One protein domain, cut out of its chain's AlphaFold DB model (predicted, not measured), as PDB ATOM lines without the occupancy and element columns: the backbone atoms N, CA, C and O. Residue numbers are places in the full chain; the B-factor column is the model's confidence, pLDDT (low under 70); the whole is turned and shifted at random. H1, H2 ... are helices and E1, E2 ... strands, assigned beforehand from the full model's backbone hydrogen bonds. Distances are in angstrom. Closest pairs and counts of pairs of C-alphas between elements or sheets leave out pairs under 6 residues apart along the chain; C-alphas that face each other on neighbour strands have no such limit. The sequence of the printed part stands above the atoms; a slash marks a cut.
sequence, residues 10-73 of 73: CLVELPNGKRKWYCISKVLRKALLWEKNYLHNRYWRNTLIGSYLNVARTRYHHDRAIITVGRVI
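What this domain is: This is residues 10 to 73 of the 73 residues of an uncharacterized protein of Lactobacillus crispatus (strain ST1) (UniProt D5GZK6). Two strand hairpins, E1 with E2 and E3 with E4, join side by side into one small, strongly twisted and curled sheet, and a single helix, H1, lies off to one side of it instead of covering a face. From the far end of H1 a long stretch with no named element, residues 38 to 51, folds back to the sheet, while the loop between E3 and E4 reaches away from the helix. The printed part has 64 residues with one named helix and four named strands, in the order E1, E2, H1, E3, E4. The sheet's order is E2, E1, E4, E3, all antiparallel, and the class is mixed, helices and strands. The whole is only just loose, close to compact, with a radius of gyration of the C-alphas of 13.0 A, and its outline is flat, 36 by 28 by 14 A.

How they stand to each other: E1, residues 10 to 13, and E2, residues 19 to 23, form an antiparallel hairpin at 145 degrees, with N 12 and O 20 at 2.9 A, within hydrogen-bond range. H1, residues 26 to 37, is not on the sheet, with 1 pair of C-alphas within 10 A, and is apart from E1. In H1 every O i to N i+4 pair is within hydrogen-bond range. E3, residues 52 to 56, and E4, residues 67 to 72, form the second antiparallel hairpin at 137 degrees, with N 55 and O 68 at 2.8 A. H1 is apart from E4 too. E4 is also the antiparallel neighbour of E1, with N 13 and O 71 at 2.8 A. Its pairing is staggered: residues 67 to 71 pair with E3 and residues 71 to 72 with E1. E2 and E3 are the edge strands, and their closest C-alphas, those of Tyr 22 and Val 55, are 7.4 A apart. From edge to edge the strands' lines turn by 103 degrees and the way across the sheet turns by 89 degrees.

Where its parts are: E1 begins at C-alpha 10, (191.820, 136.287, 114.121), and measures 9.9 A from first to last C-alpha. E2 measures 13.4 A. H1 runs 16.2 A, from C-alpha 26 at (182.980, 126.127, 113.362) to C-alpha 37. E3 measures 13.1 A. E4, the longest strand by residues, measures 15.1 A and ends at C-alpha 72, (197.139, 134.657, 117.562).

The domain as a whole: The two C-alphas farthest apart, those of His 40 and His 62, are 38.0 A apart. The printed part has no cut. The links from E1 to E2 and from E2 to H1 are tight, the one from E3 to E4 is short, and the one from H1 to E3, 14 residues, is long. The mean pLDDT of the printed part is 91.3, and no printed residue is under 70.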
ATOM      1  N   CYS A  10     190.687 135.988 113.253       93.94
ATOM      2  CA  CYS A  10     191.820 136.287 114.121       93.94
ATOM      3  C   CYS A  10     193.051 136.578 113.265       93.94
ATOM      4  O   CYS A  10     193.213 135.998 112.185       93.94
ATOM      5  N   LEU A  11     193.885 137.507 113.726       96.19
ATOM      6  CA  LEU A  11     195.169 137.776 113.105       96.19
ATOM      7  C   LEU A  11     196.168 136.767 113.670       96.19
ATOM      8  O   LEU A  11     196.265 136.592 114.881       96.19
ATOM      9  N   VAL A  12     196.871 136.063 112.790       97.00
ATOM     10  CA  VAL A  12     197.805 135.006 113.176       97.00
ATOM     11  C   VAL A  12     199.173 135.304 112.592       97.00
ATOM     12  O   VAL A  12     199.308 135.525 111.386       97.00
ATOM     13  N   GLU A  13     200.185 135.278 113.445       97.69
ATOM     14  CA  GLU A  13     201.592 135.297 113.075       97.69
ATOM     15  C   GLU A  13     202.084 133.866 112.841       97.69
ATOM     16  O   GLU A  13     201.960 132.981 113.690       97.69
ATOM     17  N   LEU A  14     202.600 133.622 111.641       95.88
ATOM     18  CA  LEU A  14     203.138 132.336 111.222       95.88
ATOM     19  C   LEU A  14     204.623 132.213 111.613       95.88
ATOM     20  O   LEU A  14     205.290 133.234 111.782       95.88
ATOM     21  N   PRO A  15     205.199 130.995 111.643       93.88
ATOM     22  CA  PRO A  15     206.600 130.781 112.028       93.88
ATOM     23  C   PRO A  15     207.616 131.497 111.128       93.88
ATOM     24  O   PRO A  15     208.750 131.726 111.522       93.88
ATOM     25  N   ASN A  16     207.211 131.868 109.911       93.50
ATOM     26  CA  ASN A  16     208.024 132.648 108.978       93.50
ATOM     27  C   ASN A  16     207.873 134.174 109.160       93.50
ATOM     28  O   ASN A  16     208.197 134.923 108.241       93.50
ATOM     29  N   GLY A  17     207.294 134.628 110.276       94.12
ATOM     30  CA  GLY A  17     207.055 136.038 110.597       94.12
ATOM     31  C   GLY A  17     205.903 136.692 109.828       94.12
ATOM     32  O   GLY A  17     205.569 137.848 110.077       94.12
ATOM     33  N   LYS A  18     205.257 135.987 108.888       95.56
ATOM     34  CA  LYS A  18     204.136 136.557 108.127       95.56
ATOM     35  C   LYS A  18     202.869 136.574 108.971       95.56
ATOM     36  O   LYS A  18     202.499 135.564 109.563       95.56
ATOM     37  N   ARG A  19     202.147 137.690 108.924       96.44
ATOM     38  CA  ARG A  19     200.853 137.863 109.594       96.44
ATOM     39  C   ARG A  19     199.715 137.730 108.597       96.44
ATOM     40  O   ARG A  19     199.760 138.331 107.523       96.44
ATOM     41  N   LYS A  20     198.711 136.920 108.924       95.44
ATOM     42  CA  LYS A  20     197.549 136.678 108.060       95.44
ATOM     43  C   LYS A  20     196.274 136.534 108.875       95.44
ATOM     44  O   LYS A  20     196.287 136.007 109.982       95.44
ATOM     45  N   TRP A  21     195.164 136.972 108.290       94.69
ATOM     46  CA  TRP A  21     193.840 136.765 108.860       94.69
ATOM     47  C   TRP A  21     193.353 135.343 108.596       94.69
ATOM     48  O   TRP A  21     193.341 134.884 107.453       94.69
ATOM     49  N   TYR A  22     192.906 134.673 109.653       93.94
ATOM     50  CA  TYR A  22     192.314 133.344 109.591       93.94
ATOM     51  C   TYR A  22     190.897 133.352 110.146       93.94
ATOM     52  O   TYR A  22     190.630 133.886 111.224       93.94
ATOM     53  N   CYS A  23     189.986 132.726 109.402       92.12
ATOM     54  CA  CYS A  23     188.628 132.491 109.862       92.12
ATOM     55  C   CYS A  23     188.626 131.332 110.861       92.12
ATOM     56  O   CYS A  23     189.131 130.244 110.578       92.12
ATOM     57  N   ILE A  24     188.034 131.564 112.026       91.38
ATOM     58  CA  ILE A  24     187.923 130.575 113.088       91.38
ATOM     59  C   ILE A  24     186.965 129.462 112.655       91.38
ATOM     60  O   ILE A  24     185.842 129.708 112.190       91.38
ATOM     61  N   SER A  25     187.404 128.218 112.861       88.94
ATOM     62  CA  SER A  25     186.626 127.021 112.547       88.94
ATOM     63  C   SER A  25     185.280 127.007 113.280       88.94
ATOM     64  O   SER A  25     185.091 127.629 114.327       88.94
ATOM     65  N   LYS A  26     184.312 126.255 112.748       89.12
ATOM     66  CA  LYS A  26     182.980 126.127 113.362       89.12
ATOM     67  C   LYS A  26     183.052 125.631 114.812       89.12
ATOM     68  O   LYS A  26     182.249 126.080 115.626       89.12
ATOM     69  N   VAL A  27     183.982 124.724 115.114       89.19
ATOM     70  CA  VAL A  27     184.147 124.122 116.446       89.19
ATOM     71  C   VAL A  27     184.682 125.152 117.437       89.19
ATOM     72  O   VAL A  27     184.013 125.438 118.427       89.19
ATOM     73  N   LEU A  28     185.812 125.795 117.128       89.50
ATOM     74  CA  LEU A  28     186.406 126.801 118.013       89.50
ATOM     75  C   LEU A  28     185.478 128.012 118.188       89.50
ATOM     76  O   LEU A  28     185.304 128.521 119.289       89.50
ATOM     77  N   ARG A  29     184.772 128.415 117.126       90.69
ATOM     78  CA  ARG A  29     183.760 129.474 117.210       90.69
ATOM     79  C   ARG A  29     182.639 129.141 118.198       90.69
ATOM     80  O   ARG A  29     182.169 130.042 118.883       90.69
ATOM     81  N   LYS A  30     182.181 127.885 118.266       89.88
ATOM     82  CA  LYS A  30     181.153 127.478 119.238       89.88
ATOM     83  C   LYS A  30     181.661 127.609 120.673       89.88
ATOM     84  O   LYS A  30     180.922 128.142 121.491       89.88
ATOM     85  N   ALA A  31     182.896 127.187 120.949       88.75
ATOM     86  CA  ALA A  31     183.509 127.324 122.272       88.75
ATOM     87  C   ALA A  31     183.609 128.798 122.706       88.75
ATOM     88  O   ALA A  31     183.128 129.165 123.771       88.75
ATOM     89  N   LEU A  32     184.094 129.674 121.823       89.44
ATOM     90  CA  LEU A  32     184.200 131.112 122.098       89.44
ATOM     91  C   LEU A  32     182.842 131.781 122.343       89.44
ATOM     92  O   LEU A  32     182.687 132.625 123.223       89.44
ATOM     93  N   LEU A  33     181.827 131.413 121.556       88.62
ATOM     94  CA  LEU A  33     180.472 131.928 121.754       88.62
ATOM     95  C   LEU A  33     179.820 131.374 123.024       88.62
ATOM     96  O   LEU A  33     178.961 132.047 123.593       88.62
ATOM     97  N   TRP A  34     180.208 130.178 123.464       89.00
ATOM     98  CA  TRP A  34     179.791 129.634 124.749       89.00
ATOM     99  C   TRP A  34     180.414 130.432 125.901       89.00
ATOM    100  O   TRP A  34     179.665 130.900 126.751       89.00
ATOM    101  N   GLU A  35     181.718 130.733 125.868       87.19
ATOM    102  CA  GLU A  35     182.347 131.626 126.860       87.19
ATOM    103  C   GLU A  35     181.674 133.004 126.907       87.19
ATOM    104  O   GLU A  35     181.377 133.531 127.979       87.19
ATOM    105  N   LYS A  36     181.373 133.581 125.739       88.62
ATOM    106  CA  LYS A  36     180.666 134.862 125.650       88.62
ATOM    107  C   LYS A  36     179.292 134.812 126.324       88.62
ATOM    108  O   LYS A  36     178.951 135.708 127.090       88.62
ATOM    109  N   ASN A  37     178.462 133.846 125.929       89.12
ATOM    110  CA  ASN A  37     177.031 133.874 126.235       89.12
ATOM    111  C   ASN A  37     176.701 133.202 127.568       89.12
ATOM    112  O   ASN A  37     175.775 133.642 128.234       89.12
ATOM    113  N   TYR A  38     177.414 132.130 127.916       88.00
ATOM    114  CA  TYR A  38     177.124 131.312 129.092       88.00
ATOM    115  C   TYR A  38     177.941 131.749 130.308       88.00
ATOM    116  O   TYR A  38     177.398 131.864 131.398       88.00
ATOM    117  N   LEU A  39     179.228 132.062 130.121       86.44
ATOM    118  CA  LEU A  39     180.080 132.576 131.203       86.44
ATOM    119  C   LEU A  39     180.010 134.104 131.344       86.44
ATOM    120  O   LEU A  39     180.722 134.673 132.166       86.44
ATOM    121  N   HIS A  40     179.198 134.779 130.519       87.88
ATOM    122  CA  HIS A  40     179.080 136.241 130.461       87.88
ATOM    123  C   HIS A  40     180.433 136.973 130.358       87.88
ATOM    124  O   HIS A  40     180.566 138.134 130.752       87.88
ATOM    125  N   ASN A  41     181.454 136.316 129.795       88.19
ATOM    126  CA  ASN A  41     182.793 136.880 129.715       88.19
ATOM    127  C   ASN A  41     182.838 137.951 128.620       88.19
ATOM    128  O   ASN A  41     182.819 137.636 127.432       88.19
ATOM    129  N   ARG A  42     182.945 139.230 128.999       87.56
ATOM    130  CA  ARG A  42     183.046 140.355 128.051       87.56
ATOM    131  C   ARG A  42     184.344 140.335 127.228       87.56
ATOM    132  O   ARG A  42     184.356 140.853 126.113       87.56
ATOM    133  N   TYR A  43     185.396 139.701 127.743       89.06
ATOM    134  CA  TYR A  43     186.738 139.648 127.156       89.06
ATOM    135  C   TYR A  43     187.054 138.311 126.471       89.06
ATOM    136  O   TYR A  43     188.211 138.031 126.181       89.06
ATOM    137  N   TRP A  44     186.037 137.508 126.145       87.75
ATOM    138  CA  TRP A  44     186.164 136.201 125.475       87.75
ATOM    139  C   TRP A  44     186.977 136.211 124.165       87.75
ATOM    140  O   TRP A  44     187.390 135.168 123.681       87.75
ATOM    141  N   ARG A  45     187.190 137.371 123.529       86.19
ATOM    142  CA  ARG A  45     188.077 137.478 122.354       86.19
ATOM    143  C   ARG A  45     189.550 137.525 122.744       86.19
ATOM    144  O   ARG A  45     190.383 137.006 122.011       86.19
ATOM    145  N   ASN A  46     189.855 138.134 123.886       88.62
ATOM    146  CA  ASN A  46     191.219 138.323 124.367       88.62
ATOM    147  C   ASN A  46     191.827 137.006 124.849       88.62
ATOM    148  O   ASN A  46     193.043 136.875 124.835       88.62
ATOM    149  N   THR A  47     191.000 136.019 125.211       86.38
ATOM    150  CA  THR A  47     191.463 134.676 125.597       86.38
ATOM    151  C   THR A  47     192.213 133.971 124.465       86.38
ATOM    152  O   THR A  47     193.077 133.140 124.721       86.38
ATOM    153  N   LEU A  48     191.947 134.338 123.205       89.38
ATOM    154  CA  LEU A  48     192.702 133.827 122.065       89.38
ATOM    155  C   LEU A  48     194.075 134.479 121.907       89.38
ATOM    156  O   LEU A  48     194.957 133.845 121.340       89.38
ATOM    157  N   ILE A  49     194.272 135.720 122.357       93.25
ATOM    158  CA  ILE A  49     195.518 136.455 122.116       93.25
ATOM    159  C   ILE A  49     196.668 135.737 122.825       93.25
ATOM    160  O   ILE A  49     196.585 135.390 123.998       93.25
ATOM    161  N   GLY A  50     197.751 135.486 122.093       93.38
ATOM    162  CA  GLY A  50     198.902 134.734 122.580       93.38
ATOM    163  C   GLY A  50     198.756 133.214 122.496       93.38
ATOM    164  O   GLY A  50     199.762 132.521 122.642       93.38
ATOM    165  N   SER A  51     197.560 132.695 122.197       93.25
ATOM    166  CA  SER A  51     197.348 131.265 121.967       93.25
ATOM    167  C   SER A  51     197.935 130.825 120.626       93.25
ATOM    168  O   SER A  51     198.009 131.598 119.668       93.25
ATOM    169  N   TYR A  52     198.307 129.551 120.536       95.12
ATOM    170  CA  TYR A  52     198.773 128.925 119.303       95.12
ATOM    171  C   TYR A  52     197.647 128.102 118.679       95.12
ATOM    172  O   TYR A  52     197.017 127.285 119.347       95.12
ATOM    173  N   LEU A  53     197.387 128.318 117.389       93.50
ATOM    174  CA  LEU A  53     196.350 127.629 116.629       93.50
ATOM    175  C   LEU A  53     196.951 126.888 115.439       93.50
ATOM    176  O   LEU A  53     197.848 127.383 114.759       93.50
ATOM    177  N   ASN A  54     196.372 125.729 115.136       94.19
ATOM    178  CA  ASN A  54     196.571 125.061 113.859       94.19
ATOM    179  C   ASN A  54     195.818 125.821 112.763       94.19
ATOM    180  O   ASN A  54     194.596 125.976 112.827       94.19
ATOM    181  N   VAL A  55     196.542 126.275 111.744       93.69
ATOM    182  CA  VAL A  55     196.000 127.041 110.622       93.69
ATOM    183  C   VAL A  55     196.340 126.384 109.287       93.69
ATOM    184  O   VAL A  55     197.454 125.912 109.059       93.69
ATOM    185  N   ALA A  56     195.365 126.364 108.380       92.56
ATOM    186  CA  ALA A  56     195.533 125.800 107.046       92.56
ATOM    187  C   ALA A  56     196.326 126.763 106.145       92.56
ATOM    188  O   ALA A  56     195.926 127.899 105.904       92.56
ATOM    189  N   ARG A  57     197.463 126.318 105.616       89.50
ATOM    190  CA  ARG A  57     198.268 127.067 104.641       89.50
ATOM    191  C   ARG A  57     197.723 126.993 103.221       89.50
ATOM    192  O   ARG A  57     198.026 127.872 102.416       89.50
ATOM    193  N   THR A  58     196.970 125.948 102.914       88.12
ATOM    194  CA  THR A  58     196.362 125.709 101.604       88.12
ATOM    195  C   THR A  58     194.850 125.629 101.743       88.12
ATOM    196  O   THR A  58     194.322 125.433 102.839       88.12
ATOM    197  N   ARG A  59     194.133 125.765 100.622       86.31
ATOM    198  CA  ARG A  59     192.714 125.399 100.594       86.31
ATOM    199  C   ARG A  59     192.574 123.905 100.890       86.31
ATOM    200  O   ARG A  59     193.475 123.124 100.580       86.31
ATOM    201  N   TYR A  60     191.450 123.546 101.495       86.00
ATOM    202  CA  TYR A  60     191.099 122.152 101.713       86.00
ATOM    203  C   TYR A  60     190.791 121.472 100.376       86.00
ATOM    204  O   TYR A  60     190.097 122.043  99.536       86.00
ATOM    205  N   HIS A  61     191.299 120.256 100.205       89.50
ATOM    206  CA  HIS A  61     191.025 119.372  99.078       89.50
ATOM    207  C   HIS A  61     190.919 117.936  99.607       89.50
ATOM    208  O   HIS A  61     191.859 117.460 100.242       89.50
ATOM    209  N   HIS A  62     189.779 117.266  99.397       90.06
ATOM    210  CA  HIS A  62     189.455 115.965 100.015       90.06
ATOM    211  C   HIS A  62     189.740 115.926 101.530       90.06
ATOM    212  O   HIS A  62     190.472 115.063 102.008       90.06
ATOM    213  N   ASP A  63     189.239 116.926 102.265       84.81
ATOM    214  CA  ASP A  63     189.433 117.100 103.717       84.81
ATOM    215  C   ASP A  63     190.894 117.205 104.187       84.81
ATOM    216  O   ASP A  63     191.191 117.147 105.381       84.81
ATOM    217  N   ARG A  64     191.822 117.446 103.257       86.88
ATOM    218  CA  ARG A  64     193.246 117.635 103.536       86.88
ATOM    219  C   ARG A  64     193.658 119.065 103.231       86.88
ATOM    220  O   ARG A  64     193.285 119.640 102.211       86.88
ATOM    221  N   ALA A  65     194.469 119.628 104.112       91.44
ATOM    222  CA  ALA A  65     195.173 120.881 103.896       91.44
ATOM    223  C   ALA A  65     196.543 120.779 104.563       91.44
ATOM    224  O   ALA A  65     196.699 120.071 105.557       91.44
ATOM    225  N   ILE A  66     197.534 121.500 104.044       90.94
ATOM    226  CA  ILE A  66     198.806 121.646 104.753       90.94
ATOM    227  C   ILE A  66     198.542 122.537 105.962       90.94
ATOM    228  O   ILE A  66     198.074 123.664 105.800       90.94
ATOM    229  N   ILE A  67     198.834 122.045 107.161       93.00
ATOM    230  CA  ILE A  67     198.618 122.769 108.415       93.00
ATOM    231  C   ILE A  67     199.960 123.288 108.928       93.00
ATOM    232  O   ILE A  67     201.004 122.670 108.732       93.00
ATOM    233  N   THR A  68     199.937 124.446 109.573       94.75
ATOM    234  CA  THR A  68     201.038 124.952 110.394       94.75
ATOM    235  C   THR A  68     200.477 125.448 111.715       94.75
ATOM    236  O   THR A  68     199.288 125.742 111.813       94.75
ATOM    237  N   VAL A  69     201.334 125.592 112.716       95.56
ATOM    238  CA  VAL A  69     200.995 126.325 113.934       95.56
ATOM    239  C   VAL A  69     201.236 127.813 113.687       95.56
ATOM    240  O   VAL A  69     202.211 128.169 113.024       95.56
ATOM    241  N   GLY A  70     200.359 128.673 114.191       95.94
ATOM    242  CA  GLY A  70     200.561 130.117 114.228       95.94
ATOM    243  C   GLY A  70     200.059 130.708 115.541       95.94
ATOM    244  O   GLY A  70     199.164 130.151 116.175       95.94
ATOM    245  N   ARG A  71     200.647 131.827 115.956       97.25
ATOM    246  CA  ARG A  71     200.284 132.531 117.188       97.25
ATOM    247  C   ARG A  71     199.227 133.582 116.890       97.25
ATOM    248  O   ARG A  71     199.408 134.385 115.982       97.25
ATOM    249  N   VAL A  72     198.142 133.593 117.648       96.38
ATOM    250  CA  VAL A  72     197.139 134.657 117.562       96.38
ATOM    251  C   VAL A  72     197.700 135.921 118.203       96.38
ATOM    252  O   VAL A  72     198.228 135.871 119.318       96.38
ATOM    253  N   ILE A  73     197.568 137.038 117.496       93.50
ATOM    254  CA  ILE A  73     197.991 138.371 117.938       93.50
ATOM    255  C   ILE A  73     196.816 139.341 117.973       93.50
ATOM    256  O   ILE A  73     195.861 139.159 117.179       93.50
TER     257      ILE A  73